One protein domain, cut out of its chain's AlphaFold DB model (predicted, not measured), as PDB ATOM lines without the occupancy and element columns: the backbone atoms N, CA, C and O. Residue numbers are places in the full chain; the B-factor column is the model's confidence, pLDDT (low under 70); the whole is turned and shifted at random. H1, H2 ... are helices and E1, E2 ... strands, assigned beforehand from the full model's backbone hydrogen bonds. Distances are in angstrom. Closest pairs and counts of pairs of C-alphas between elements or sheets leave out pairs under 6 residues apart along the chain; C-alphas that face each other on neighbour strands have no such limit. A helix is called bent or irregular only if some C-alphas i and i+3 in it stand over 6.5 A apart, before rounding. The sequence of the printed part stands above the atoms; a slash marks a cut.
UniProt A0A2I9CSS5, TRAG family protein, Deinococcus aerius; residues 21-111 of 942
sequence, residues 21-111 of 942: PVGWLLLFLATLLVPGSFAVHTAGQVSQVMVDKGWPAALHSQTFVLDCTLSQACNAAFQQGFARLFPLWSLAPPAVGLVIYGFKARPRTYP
ATOM      1  N   PRO A  21     -33.346   3.125  36.567       70.25
ATOM      2  CA  PRO A  21     -33.178   3.622  35.213       70.25
ATOM      3  C   PRO A  21     -31.903   4.471  35.131       70.25
ATOM      4  O   PRO A  21     -31.954   5.690  35.271       70.25
ATOM      5  N   VAL A  22     -30.754   3.828  34.901       73.31
ATOM      6  CA  VAL A  22     -29.424   4.474  34.897       73.31
ATOM      7  C   VAL A  22     -29.379   5.693  33.969       73.31
ATOM      8  O   VAL A  22     -28.874   6.735  34.366       73.31
ATOM      9  N   GLY A  23     -29.999   5.631  32.785       74.50
ATOM     10  CA  GLY A  23     -30.098   6.789  31.883       74.50
ATOM     11  C   GLY A  23     -30.879   7.978  32.466       74.50
ATOM     12  O   GLY A  23     -30.490   9.123  32.261       74.50
ATOM     13  N   TRP A  24     -31.934   7.732  33.251       78.00
ATOM     14  CA  TRP A  24     -32.682   8.794  33.938       78.00
ATOM     15  C   TRP A  24     -31.949   9.315  35.183       78.00
ATOM     16  O   TRP A  24     -32.072  10.495  35.499       78.00
ATOM     17  N   LEU A  25     -31.151   8.475  35.853       78.75
ATOM     18  CA  LEU A  25     -30.240   8.913  36.916       78.75
ATOM     19  C   LEU A  25     -29.153   9.844  36.355       78.75
ATOM     20  O   LEU A  25     -28.912  10.906  36.917       78.75
ATOM     21  N   LEU A  26     -28.544   9.481  35.222       81.25
ATOM     22  CA  LEU A  26     -27.551  10.308  34.532       81.25
ATOM     23  C   LEU A  26     -28.148  11.636  34.041       81.25
ATOM     24  O   LEU A  26     -27.506  12.671  34.183       81.25
ATOM     25  N   LEU A  27     -29.392  11.634  33.541       80.75
ATOM     26  CA  LEU A  27     -30.118  12.867  33.207       80.75
ATOM     27  C   LEU A  27     -30.342  13.761  34.437       80.75
ATOM     28  O   LEU A  27     -30.094  14.961  34.359       80.75
ATOM     29  N   PHE A  28     -30.752  13.200  35.579       84.81
ATOM     30  CA  PHE A  28     -30.860  13.964  36.829       84.81
ATOM     31  C   PHE A  28     -29.499  14.541  37.260       84.81
ATOM     32  O   PHE A  28     -29.407  15.735  37.535       84.81
ATOM     33  N   LEU A  29     -28.426  13.747  37.236       84.69
ATOM     34  CA  LEU A  29     -27.082  14.232  37.564       84.69
ATOM     35  C   LEU A  29     -26.624  15.355  36.615       84.69
ATOM     36  O   LEU A  29     -26.061  16.344  37.075       84.69
ATOM     37  N   ALA A  30     -26.942  15.274  35.320       85.62
ATOM     38  CA  ALA A  30     -26.658  16.344  34.363       85.62
ATOM     39  C   ALA A  30     -27.400  17.656  34.694       85.62
ATOM     40  O   ALA A  30     -26.842  18.735  34.500       85.62
ATOM     41  N   THR A  31     -28.617  17.603  35.257       85.81
ATOM     42  CA  THR A  31     -29.335  18.825  35.676       85.81
ATOM     43  C   THR A  31     -28.688  19.563  36.854       85.81
ATOM     44  O   THR A  31     -28.953  20.751  37.024       85.81
ATOM     45  N   LEU A  32     -27.798  18.922  37.627       86.50
ATOM     46  CA  LEU A  32     -27.046  19.572  38.713       86.50
ATOM     47  C   LEU A  32     -25.938  20.513  38.202       86.50
ATOM     48  O   LEU A  32     -25.496  21.394  38.940       86.50
ATOM     49  N   LEU A  33     -25.524  20.386  36.935       87.69
ATOM     50  CA  LEU A  33     -24.517  21.264  36.325       87.69
ATOM     51  C   LEU A  33     -24.996  22.724  36.223       87.69
ATOM     52  O   LEU A  33     -24.187  23.646  36.324       87.69
ATOM     53  N   VAL A  34     -26.307  22.944  36.069       86.81
ATOM     54  CA  VAL A  34     -26.908  24.283  35.948       86.81
ATOM     55  C   VAL A  34     -26.765  25.100  37.244       86.81
ATOM     56  O   VAL A  34     -26.111  26.144  37.194       86.81
ATOM     57  N   PRO A  35     -27.286  24.665  38.412       88.00
ATOM     58  CA  PRO A  35     -27.079  25.395  39.662       88.00
ATOM     59  C   PRO A  35     -25.608  25.408  40.094       88.00
ATOM     60  O   PRO A  35     -25.184  26.386  40.700       88.00
ATOM     61  N   GLY A  36     -24.809  24.390  39.744       87.44
ATOM     62  CA  GLY A  36     -23.362  24.397  39.982       87.44
ATOM     63  C   GLY A  36     -22.649  25.555  39.272       87.44
ATOM     64  O   GLY A  36     -21.879  26.280  39.897       87.44
ATOM     65  N   SER A  37     -22.963  25.787  37.993       88.00
ATOM     66  CA  SER A  37     -22.426  26.917  37.219       88.00
ATOM     67  C   SER A  37     -22.824  28.271  37.824       88.00
ATOM     68  O   SER A  37     -21.970  29.131  38.058       88.00
ATOM     69  N   PHE A  38     -24.105  28.441  38.177       90.50
ATOM     70  CA  PHE A  38     -24.572  29.656  38.851       90.50
ATOM     71  C   PHE A  38     -23.942  29.849  40.234       90.50
ATOM     72  O   PHE A  38     -23.608  30.977  40.583       90.50
ATOM     73  N   ALA A  39     -23.711  28.780  41.000       87.75
ATOM     74  CA  ALA A  39     -23.061  28.863  42.305       87.75
ATOM     75  C   ALA A  39     -21.619  29.374  42.183       87.75
ATOM     76  O   ALA A  39     -21.233  30.278  42.918       87.75
ATOM     77  N   VAL A  40     -20.844  28.870  41.215       88.56
ATOM     78  CA  VAL A  40     -19.484  29.372  40.946       88.56
ATOM     79  C   VAL A  40     -19.512  30.848  40.530       88.56
ATOM     80  O   VAL A  40     -18.715  31.641  41.031       88.56
ATOM     81  N   HIS A  41     -20.458  31.248  39.673       89.94
ATOM     82  CA  HIS A  41     -20.572  32.641  39.230       89.94
ATOM     83  C   HIS A  41     -20.972  33.598  40.368       89.94
ATOM     84  O   HIS A  41     -20.307  34.613  40.582       89.94
ATOM     85  N   THR A  42     -22.005  33.260  41.149       89.69
ATOM     86  CA  THR A  42     -22.430  34.042  42.320       89.69
ATOM     87  C   THR A  42     -21.330  34.103  43.382       89.69
ATOM     88  O   THR A  42     -21.090  35.173  43.934       89.69
ATOM     89  N   ALA A  43     -20.611  33.005  43.640       87.19
ATOM     90  CA  ALA A  43     -19.470  33.002  44.557       87.19
ATOM     91  C   ALA A  43     -18.367  33.976  44.108       87.19
ATOM     92  O   ALA A  43     -17.830  34.712  44.937       87.19
ATOM     93  N   GLY A  44     -18.071  34.036  42.804       88.06
ATOM     94  CA  GLY A  44     -17.146  35.014  42.227       88.06
ATOM     95  C   GLY A  44     -17.604  36.461  42.431       88.06
ATOM     96  O   GLY A  44     -16.835  37.277  42.936       88.06
ATOM     97  N   GLN A  45     -18.869  36.766  42.121       87.75
ATOM     98  CA  GLN A  45     -19.445  38.107  42.304       87.75
ATOM     99  C   GLN A  45     -19.441  38.554  43.775       87.75
ATOM    100  O   GLN A  45     -19.021  39.667  44.082       87.75
ATOM    101  N   VAL A  46     -19.868  37.686  44.699       87.56
ATOM    102  CA  VAL A  46     -19.852  37.974  46.144       87.56
ATOM    103  C   VAL A  46     -18.420  38.194  46.629       87.56
ATOM    104  O   VAL A  46     -18.172  39.146  47.366       87.56
ATOM    105  N   SER A  47     -17.469  37.370  46.171       85.81
ATOM    106  CA  SER A  47     -16.051  37.530  46.508       85.81
ATOM    107  C   SER A  47     -15.516  38.888  46.053       85.81
ATOM    108  O   SER A  47     -14.894  39.575  46.855       85.81
ATOM    109  N   GLN A  48     -15.800  39.312  44.815       85.19
ATOM    110  CA  GLN A  48     -15.394  40.629  44.305       85.19
ATOM    111  C   GLN A  48     -15.991  41.772  45.136       85.19
ATOM    112  O   GLN A  48     -15.249  42.602  45.649       85.19
ATOM    113  N   VAL A  49     -17.302  41.754  45.398       86.31
ATOM    114  CA  VAL A  49     -17.973  42.782  46.221       86.31
ATOM    115  C   VAL A  49     -17.416  42.845  47.653       86.31
ATOM    116  O   VAL A  49     -17.427  43.908  48.277       86.31
ATOM    117  N   MET A  50     -16.929  41.730  48.207       85.06
ATOM    118  CA  MET A  50     -16.258  41.713  49.512       85.06
ATOM    119  C   MET A  50     -14.801  42.196  49.433       85.06
ATOM    120  O   MET A  50     -14.364  42.925  50.324       85.06
ATOM    121  N   VAL A  51     -14.069  41.871  48.362       84.31
ATOM    122  CA  VAL A  51     -12.735  42.431  48.080       84.31
ATOM    123  C   VAL A  51     -12.803  43.957  47.980       84.31
ATOM    124  O   VAL A  51     -12.074  44.638  48.699       84.31
ATOM    125  N   ASP A  52     -13.746  44.490  47.199       84.81
ATOM    126  CA  ASP A  52     -13.952  45.933  46.999       84.81
ATOM    127  C   ASP A  52     -14.339  46.666  48.297       84.81
ATOM    128  O   ASP A  52     -14.059  47.851  48.468       84.81
ATOM    129  N   LYS A  53     -14.952  45.953  49.253       84.19
ATOM    130  CA  LYS A  53     -15.266  46.459  50.601       84.19
ATOM    131  C   LYS A  53     -14.123  46.303  51.613       84.19
ATOM    132  O   LYS A  53     -14.338  46.531  52.800       84.19
ATOM    133  N   GLY A  54     -12.922  45.922  51.173       81.50
ATOM    134  CA  GLY A  54     -11.711  45.889  52.000       81.50
ATOM    135  C   GLY A  54     -11.551  44.658  52.902       81.50
ATOM    136  O   GLY A  54     -10.632  44.626  53.721       81.50
ATOM    137  N   TRP A  55     -12.384  43.623  52.749       82.56
ATOM    138  CA  TRP A  55     -12.308  42.410  53.580       82.56
ATOM    139  C   TRP A  55     -10.941  41.685  53.570       82.56
ATOM    140  O   TRP A  55     -10.540  41.223  54.639       82.56
ATOM    141  N   PRO A  56     -10.177  41.604  52.457       80.81
ATOM    142  CA  PRO A  56      -8.857  40.961  52.458       80.81
ATOM    143  C   PRO A  56      -7.847  41.640  53.391       80.81
ATOM    144  O   PRO A  56      -7.042  40.960  54.028       80.81
ATOM    145  N   ALA A  57      -7.914  42.970  53.510       78.00
ATOM    146  CA  ALA A  57      -7.047  43.740  54.399       78.00
ATOM    147  C   ALA A  57      -7.405  43.507  55.876       78.00
ATOM    148  O   ALA A  57      -6.509  43.360  56.701       78.00
ATOM    149  N   ALA A  58      -8.700  43.392  56.191       76.38
ATOM    150  CA  ALA A  58      -9.192  43.077  57.535       76.38
ATOM    151  C   ALA A  58      -8.866  41.640  58.001       76.38
ATOM    152  O   ALA A  58      -8.925  41.358  59.196       76.38
ATOM    153  N   LEU A  59      -8.532  40.736  57.073       78.94
ATOM    154  CA  LEU A  59      -8.160  39.341  57.345       78.94
ATOM    155  C   LEU A  59      -6.654  39.065  57.194       78.94
ATOM    156  O   LEU A  59      -6.230  37.935  57.414       78.94
ATOM    157  N   HIS A  60      -5.853  40.060  56.789       76.44
ATOM    158  CA  HIS A  60      -4.427  39.912  56.448       76.44
ATOM    159  C   HIS A  60      -4.120  38.748  55.474       76.44
ATOM    160  O   HIS A  60      -3.049  38.144  55.529       76.44
ATOM    161  N   SER A  61      -5.052  38.423  54.572       72.44
ATOM    162  CA  SER A  61      -5.010  37.183  53.787       72.44
ATOM    163  C   SER A  61      -4.442  37.375  52.378       72.44
ATOM    164  O   SER A  61      -4.906  38.255  51.651       72.44
ATOM    165  N   GLN A  62      -3.548  36.485  51.932       69.62
ATOM    166  CA  GLN A  62      -3.153  36.400  50.515       69.62
ATOM    167  C   GLN A  62      -4.106  35.520  49.681       69.62
ATOM    168  O   GLN A  62      -4.159  35.660  48.461       69.62
ATOM    169  N   THR A  63      -4.905  34.659  50.319       78.44
ATOM    170  CA  THR A  63      -5.814  33.696  49.670       78.44
ATOM    171  C   THR A  63      -7.267  33.904  50.101       78.44
ATOM    172  O   THR A  63      -7.941  32.981  50.555       78.44
ATOM    173  N   PHE A  64      -7.768  35.131  49.905       79.44
ATOM    174  CA  PHE A  64      -9.040  35.638  50.444       79.44
ATOM    175  C   PHE A  64     -10.210  34.640  50.476       79.44
ATOM    176  O   PHE A  64     -10.881  34.533  51.497       79.44
ATOM    177  N   VAL A  65     -10.455  33.887  49.399       76.75
ATOM    178  CA  VAL A  65     -11.579  32.933  49.334       76.75
ATOM    179  C   VAL A  65     -11.446  31.805  50.370       76.75
ATOM    180  O   VAL A  65     -12.430  31.469  51.024       76.75
ATOM    181  N   LEU A  66     -10.246  31.247  50.561       79.19
ATOM    182  CA  LEU A  66      -9.983  30.193  51.549       79.19
ATOM    183  C   LEU A  66     -10.044  30.757  52.971       79.19
ATOM    184  O   LEU A  66     -10.796  30.252  53.806       79.19
ATOM    185  N   ASP A  67      -9.328  31.852  53.219       81.50
ATOM    186  CA  ASP A  67      -9.219  32.461  54.548       81.50
ATOM    187  C   ASP A  67     -10.568  33.026  55.042       81.50
ATOM    188  O   ASP A  67     -10.904  32.932  56.226       81.50
ATOM    189  N   CYS A  68     -11.417  33.512  54.128       83.00
ATOM    190  CA  CYS A  68     -12.783  33.928  54.440       83.00
ATOM    191  C   CYS A  68     -13.663  32.762  54.919       83.00
ATOM    192  O   CYS A  68     -14.475  32.961  55.821       83.00
ATOM    193  N   THR A  69     -13.499  31.542  54.380       82.19
ATOM    194  CA  THR A  69     -14.303  30.378  54.816       82.19
ATOM    195  C   THR A  69     -13.985  29.913  56.237       82.19
ATOM    196  O   THR A  69     -14.883  29.434  56.933       82.19
ATOM    197  N   LEU A  70     -12.738  30.102  56.681       83.25
ATOM    198  CA  LEU A  70     -12.277  29.766  58.031       83.25
ATOM    199  C   LEU A  70     -12.655  30.844  59.063       83.25
ATOM    200  O   LEU A  70     -12.793  30.547  60.249       83.25
ATOM    201  N   SER A  71     -12.869  32.088  58.626       84.94
ATOM    202  CA  SER A  71     -13.331  33.187  59.480       84.94
ATOM    203  C   SER A  71     -14.853  33.183  59.636       84.94
ATOM    204  O   SER A  71     -15.587  33.417  58.677       84.94
ATOM    205  N   GLN A  72     -15.353  32.998  60.862       84.81
ATOM    206  CA  GLN A  72     -16.797  32.957  61.138       84.81
ATOM    207  C   GLN A  72     -17.532  34.230  60.672       84.81
ATOM    208  O   GLN A  72     -18.629  34.139  60.124       84.81
ATOM    209  N   ALA A  73     -16.923  35.409  60.844       84.56
ATOM    210  CA  ALA A  73     -17.523  36.683  60.446       84.56
ATOM    211  C   ALA A  73     -17.507  36.895  58.921       84.56
ATOM    212  O   ALA A  73     -18.499  37.360  58.357       84.56
ATOM    213  N   CYS A  74     -16.412  36.521  58.243       85.44
ATOM    214  CA  CYS A  74     -16.325  36.635  56.786       85.44
ATOM    215  C   CYS A  74     -17.228  35.616  56.092       85.44
ATOM    216  O   CYS A  74     -18.022  35.995  55.235       85.44
ATOM    217  N   ASN A  75     -17.197  34.353  56.525       87.44
ATOM    218  CA  ASN A  75     -18.082  33.314  56.013       87.44
ATOM    219  C   ASN A  75     -19.555  33.713  56.205       87.44
ATOM    220  O   ASN A  75     -20.318  33.660  55.250       87.44
ATOM    221  N   ALA A  76     -19.964  34.231  57.372       87.12
ATOM    222  CA  ALA A  76     -21.337  34.711  57.572       87.12
ATOM    223  C   ALA A  76     -21.741  35.825  56.580       87.12
ATOM    224  O   ALA A  76     -22.833  35.772  56.006       87.12
ATOM    225  N   ALA A  77     -20.863  36.803  56.328       85.38
ATOM    226  CA  ALA A  77     -21.101  37.859  55.342       85.38
ATOM    227  C   ALA A  77     -21.150  37.315  53.900       85.38
ATOM    228  O   ALA A  77     -22.028  37.702  53.124       85.38
ATOM    229  N   PHE A  78     -20.267  36.371  53.561       89.31
ATOM    230  CA  PHE A  78     -20.242  35.682  52.273       89.31
ATOM    231  C   PHE A  78     -21.528  34.879  52.043       89.31
ATOM    232  O   PHE A  78     -22.184  35.065  51.022       89.31
ATOM    233  N   GLN A  79     -21.954  34.059  53.010       88.44
ATOM    234  CA  GLN A  79     -23.206  33.295  52.941       88.44
ATOM    235  C   GLN A  79     -24.423  34.218  52.796       88.44
ATOM    236  O   GLN A  79     -25.320  33.931  52.007       88.44
ATOM    237  N   GLN A  80     -24.455  35.360  53.497       88.88
ATOM    238  CA  GLN A  80     -25.547  36.329  53.369       88.88
ATOM    239  C   GLN A  80     -25.563  37.023  51.993       88.88
ATOM    240  O   GLN A  80     -26.637  37.248  51.433       88.88
ATOM    241  N   GLY A  81     -24.394  37.352  51.432       86.06
ATOM    242  CA  GLY A  81     -24.271  37.880  50.070       86.06
ATOM    243  C   GLY A  81     -24.683  36.850  49.016       86.06
ATOM    244  O   GLY A  81     -25.484  37.150  48.130       86.06
ATOM    245  N   PHE A  82     -24.210  35.614  49.170       90.88
ATOM    246  CA  PHE A  82     -24.523  34.483  48.305       90.88
ATOM    247  C   PHE A  82     -26.023  34.173  48.307       90.88
ATOM    248  O   PHE A  82     -26.632  34.125  47.245       90.88
ATOM    249  N   ALA A  83     -26.655  34.074  49.479       86.25
ATOM    250  CA  ALA A  83     -28.091  33.818  49.600       86.25
ATOM    251  C   ALA A  83     -28.978  34.915  48.976       86.25
ATOM    252  O   ALA A  83     -30.117  34.637  48.608       86.25
ATOM    253  N   ARG A  84     -28.478  36.154  48.846       86.38
ATOM    254  CA  ARG A  84     -29.191  37.263  48.185       86.38
ATOM    255  C   ARG A  84     -29.007  37.295  46.667       86.38
ATOM    256  O   ARG A  84     -29.913  37.744  45.974       86.38
ATOM    257  N   LEU A  85     -27.844  36.877  46.166       86.88
ATOM    258  CA  LEU A  85     -27.487  36.954  44.742       86.88
ATOM    259  C   LEU A  85     -27.651  35.623  43.991       86.88
ATOM    260  O   LEU A  85     -27.680  35.623  42.762       86.88
ATOM    261  N   PHE A  86     -27.761  34.494  44.694       91.75
ATOM    262  CA  PHE A  86     -27.896  33.185  44.062       91.75
ATOM    263  C   PHE A  86     -29.294  33.014  43.439       91.75
ATOM    264  O   PHE A  86     -30.305  33.107  44.144       91.75
ATOM    265  N   PRO A  87     -29.397  32.723  42.129       89.56
ATOM    266  CA  PRO A  87     -30.684  32.580  41.464       89.56
ATOM    267  C   PRO A  87     -31.364  31.266  41.861       89.56
ATOM    268  O   PRO A  87     -31.103  30.215  41.276       89.56
ATOM    269  N   LEU A  88     -32.300  31.328  42.813       87.12
ATOM    270  CA  LEU A  88     -33.064  30.165  43.298       87.12
ATOM    271  C   LEU A  88     -33.781  29.383  42.181       87.12
ATOM    272  O   LEU A  88     -33.948  28.170  42.292       87.12
ATOM    273  N   TRP A  89     -34.149  30.037  41.072       86.31
ATOM    274  CA  TRP A  89     -34.752  29.371  39.910       86.31
ATOM    275  C   TRP A  89     -33.825  28.330  39.255       86.31
ATOM    276  O   TRP A  89     -34.314  27.375  38.653       86.31
ATOM    277  N   SER A  90     -32.501  28.446  39.427       87.31
ATOM    278  CA  SER A  90     -31.521  27.468  38.925       87.31
ATOM    279  C   SER A  90     -31.632  26.087  39.592       87.31
ATOM    280  O   SER A  90     -31.099  25.111  39.067       87.31
ATOM    281  N   LEU A  91     -32.371  25.975  40.704       87.75
ATOM    282  CA  LEU A  91     -32.685  24.712  41.383       87.75
ATOM    283  C   LEU A  91     -33.917  23.993  40.796       87.75
ATOM    284  O   LEU A  91     -34.164  22.832  41.127       87.75
ATOM    285  N   ALA A  92     -34.684  24.633  39.905       86.88
ATOM    286  CA  ALA A  92     -35.861  24.012  39.295       86.88
ATOM    287  C   ALA A  92     -35.530  22.799  38.390       86.88
ATOM    288  O   ALA A  92     -36.218  21.783  38.521       86.88
ATOM    289  N   PRO A  93     -34.483  22.815  37.531       85.38
ATOM    290  CA  PRO A  93     -34.117  21.655  36.712       85.38
ATOM    291  C   PRO A  93     -33.843  20.364  37.507       85.38
ATOM    292  O   PRO A  93     -34.465  19.354  37.170       85.38
ATOM    293  N   PRO A  94     -33.014  20.342  38.576       84.94
ATOM    294  CA  PRO A  94     -32.838  19.127  39.371       84.94
ATOM    295  C   PRO A  94     -34.071  18.755  40.193       84.94
ATOM    296  O   PRO A  94     -34.332  17.563  40.341       84.94
ATOM    297  N   ALA A  95     -34.887  19.706  40.659       84.69
ATOM    298  CA  ALA A  95     -36.158  19.375  41.310       84.69
ATOM    299  C   ALA A  95     -37.103  18.614  40.356       84.69
ATOM    300  O   ALA A  95     -37.640  17.562  40.710       84.69
ATOM    301  N   VAL A  96     -37.247  19.085  39.112       85.44
ATOM    302  CA  VAL A  96     -38.032  18.405  38.066       85.44
ATOM    303  C   VAL A  96     -37.396  17.066  37.672       85.44
ATOM    304  O   VAL A  96     -38.104  16.063  37.558       85.44
ATOM    305  N   GLY A  97     -36.068  17.008  37.526       83.88
ATOM    306  CA  GLY A  97     -35.329  15.776  37.235       83.88
ATOM    307  C   GLY A  97     -35.521  14.695  38.305       83.88
ATOM    308  O   GLY A  97     -35.781  13.540  37.966       83.88
ATOM    309  N   LEU A  98     -35.485  15.076  39.586       84.25
ATOM    310  CA  LEU A  98     -35.731  14.193  40.728       84.25
ATOM    311  C   LEU A  98     -37.162  13.635  40.707       84.25
ATOM    312  O   LEU A  98     -37.363  12.436  40.903       84.25
ATOM    313  N   VAL A  99     -38.154  14.485  40.420       83.94
ATOM    314  CA  VAL A  99     -39.563  14.077  40.301       83.94
ATOM    315  C   VAL A  99     -39.748  13.093  39.143       83.94
ATOM    316  O   VAL A  99     -40.337  12.028  39.338       83.94
ATOM    317  N   ILE A 100     -39.205  13.384  37.956       81.75
ATOM    318  CA  ILE A 100     -39.300  12.491  36.789       81.75
ATOM    319  C   ILE A 100     -38.598  11.154  37.062       81.75
ATOM    320  O   ILE A 100     -39.170  10.098  36.776       81.75
ATOM    321  N   TYR A 101     -37.404  11.175  37.661       81.94
ATOM    322  CA  TYR A 101     -36.697   9.969  38.094       81.94
ATOM    323  C   TYR A 101     -37.544   9.153  39.082       81.94
ATOM    324  O   TYR A 101     -37.762   7.961  38.864       81.94
ATOM    325  N   GLY A 102     -38.115   9.803  40.101       79.31
ATOM    326  CA  GLY A 102     -38.999   9.181  41.088       79.31
ATOM    327  C   GLY A 102     -40.269   8.569  40.487       79.31
ATOM    328  O   GLY A 102     -40.697   7.505  40.928       79.31
ATOM    329  N   PHE A 103     -40.854   9.176  39.447       77.00
ATOM    330  CA  PHE A 103     -41.972   8.590  38.697       77.00
ATOM    331  C   PHE A 103     -41.543   7.405  37.816       77.00
ATOM    332  O   PHE A 103     -42.264   6.409  37.752       77.00
ATOM    333  N   LYS A 104     -40.383   7.480  37.148       75.19
ATOM    334  CA  LYS A 104     -39.871   6.407  36.272       75.19
ATOM    335  C   LYS A 104     -39.307   5.208  37.040       75.19
ATOM    336  O   LYS A 104     -39.332   4.107  36.499       75.19
ATOM    337  N   ALA A 105     -38.849   5.402  38.275       70.62
ATOM    338  CA  ALA A 105     -38.373   4.351  39.176       70.62
ATOM    339  C   ALA A 105     -39.502   3.628  39.946       70.62
ATOM    340  O   ALA A 105     -39.226   2.725  40.741       70.62
ATOM    341  N   ARG A 106     -40.781   3.999  39.743       68.31
ATOM    342  CA  ARG A 106     -41.910   3.285  40.364       68.31
ATOM    343  C   ARG A 106     -42.013   1.858  39.801       68.31
ATOM    344  O   ARG A 106     -42.023   1.700  38.578       68.31
ATOM    345  N   PRO A 107     -42.139   0.823  40.654       63.59
ATOM    346  CA  PRO A 107     -42.349  -0.540  40.185       63.59
ATOM    347  C   PRO A 107     -43.683  -0.633  39.437       63.59
ATOM    348  O   PRO A 107     -44.710  -0.141  39.908       63.59
ATOM    349  N   ARG A 108     -43.681  -1.274  38.265       63.84
ATOM    350  CA  ARG A 108     -44.915  -1.555  37.520       63.84
ATOM    351  C   ARG A 108     -45.658  -2.701  38.198       63.84
ATOM    352  O   ARG A 108     -45.101  -3.784  38.347       63.84
ATOM    353  N   THR A 109     -46.905  -2.476  38.590       61.00
ATOM    354  CA  THR A 109     -47.808  -3.532  39.063       61.00
ATOM    355  C   THR A 109     -48.398  -4.277  37.876       61.00
ATOM    356  O   THR A 109     -49.010  -3.654  37.007       61.00
ATOM    357  N   TYR A 110     -48.256  -5.599  37.858       65.81
ATOM    358  CA  TYR A 110     -48.875  -6.451  36.846       65.81
ATOM    359  C   TYR A 110     -50.027  -7.253  37.467       65.81
ATOM    360  O   TYR A 110     -49.842  -7.827  38.544       65.81
ATOM    361  N   PRO A 111     -51.208  -7.303  36.822       61.94
ATOM    362  CA  PRO A 111     -52.267  -8.218  37.216       61.94
ATOM    363  C   PRO A 111     -51.820  -9.650  36.908       61.94
ATOM    364  O   PRO A 111     -51.631 -10.011  35.748       61.94
TER     365      PRO A 111
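AT A GLANCE: This is residues 21 to 111 of the 942 residues of the protein "TRAG family protein" of Deinococcus aerius (UniProt A0A2I9CSS5). A long, slender helical rod is folded back on itself: H1 and H2 follow each other end to end along one side, and H6 returns beside H1 and the first part of H2. At the far end H3, H4 and H5 make a small head, in which H5 crosses the later part of H2, while at the opposite end residues 106 to 111 stick out as a free tail that ends in E1. The printed part has 91 residues, with six named helices and one named strand in the order H1 H2 H3 H4 H5 H6 E1, and its class is mostly helix. The whole is extended, with a radius of gyration of the C-alphas of 19.2 A and spans of 70 by 21 by 18 A.

HOW THE PARTS SIT: H2, residues 33 to 52, is the longest helix. With residues 42 to 50 alone it touches H5, residues 72 to 85, at a steep tilt of 58 degrees, opposite ways; the closest C-alphas are those of Val 46 and Gly 81, 5.9 A apart. H2 touches H6, residues 88 to 104, with residues 34 to 38 alone, and H6 meets it with residues 90 to 93 alone; their tilt is a shallow 20 degrees, opposite ways, and the closest C-alphas, of Pro 35 and Ser 90, are 5.0 A apart. H1, residues 22 to 31, touches H6 at a shallow tilt of 9 degrees, opposite ways, with the C-alphas of Phe 28 and Gly 97 closest at 4.8 A. H1 and H2 meet only through their link. H4, residues 64 to 70, touches H5 only at the corner, with the C-alphas of Thr 69 and Asn 75 closest at 4.9 A. H3, residues 55 to 58, is close to but not clearly touching H4, the closest C-alphas being those of Pro 56 and Phe 64, 5.7 A apart. E1, residues 109 to 111, pairs with no named strand and is apart from H6. Every O i to N i+4 pair is within hydrogen-bond range in H1, H2 and H5, against 2 of 3 in H4 and 10 of 13 in H6; H3 is too short for such a pair.

IN THESE COORDINATES: H1 begins at C-alpha 22, (-29.424, 4.474, 34.897), and is 14.4 A long. H2 measures 28.9 A and ends at C-alpha 52, (-13.952, 45.933, 46.999). H3 and H4 are short, H5 measures 20.0 A and H6 25.7 A. H6 is irregular, but only just: C-alphas 90 and 93 are 6.7 A apart. E1 ends at C-alpha 111, (-52.267, -8.218, 37.216).

THE WHOLE: The C-alphas farthest apart, of Ala 57 and Pro 111, are 71.0 A apart. The printed part has no cut, and its six links are tight. The mean pLDDT of the printed part is 82.4, with residue 62 and residues 106 to 111 under 70.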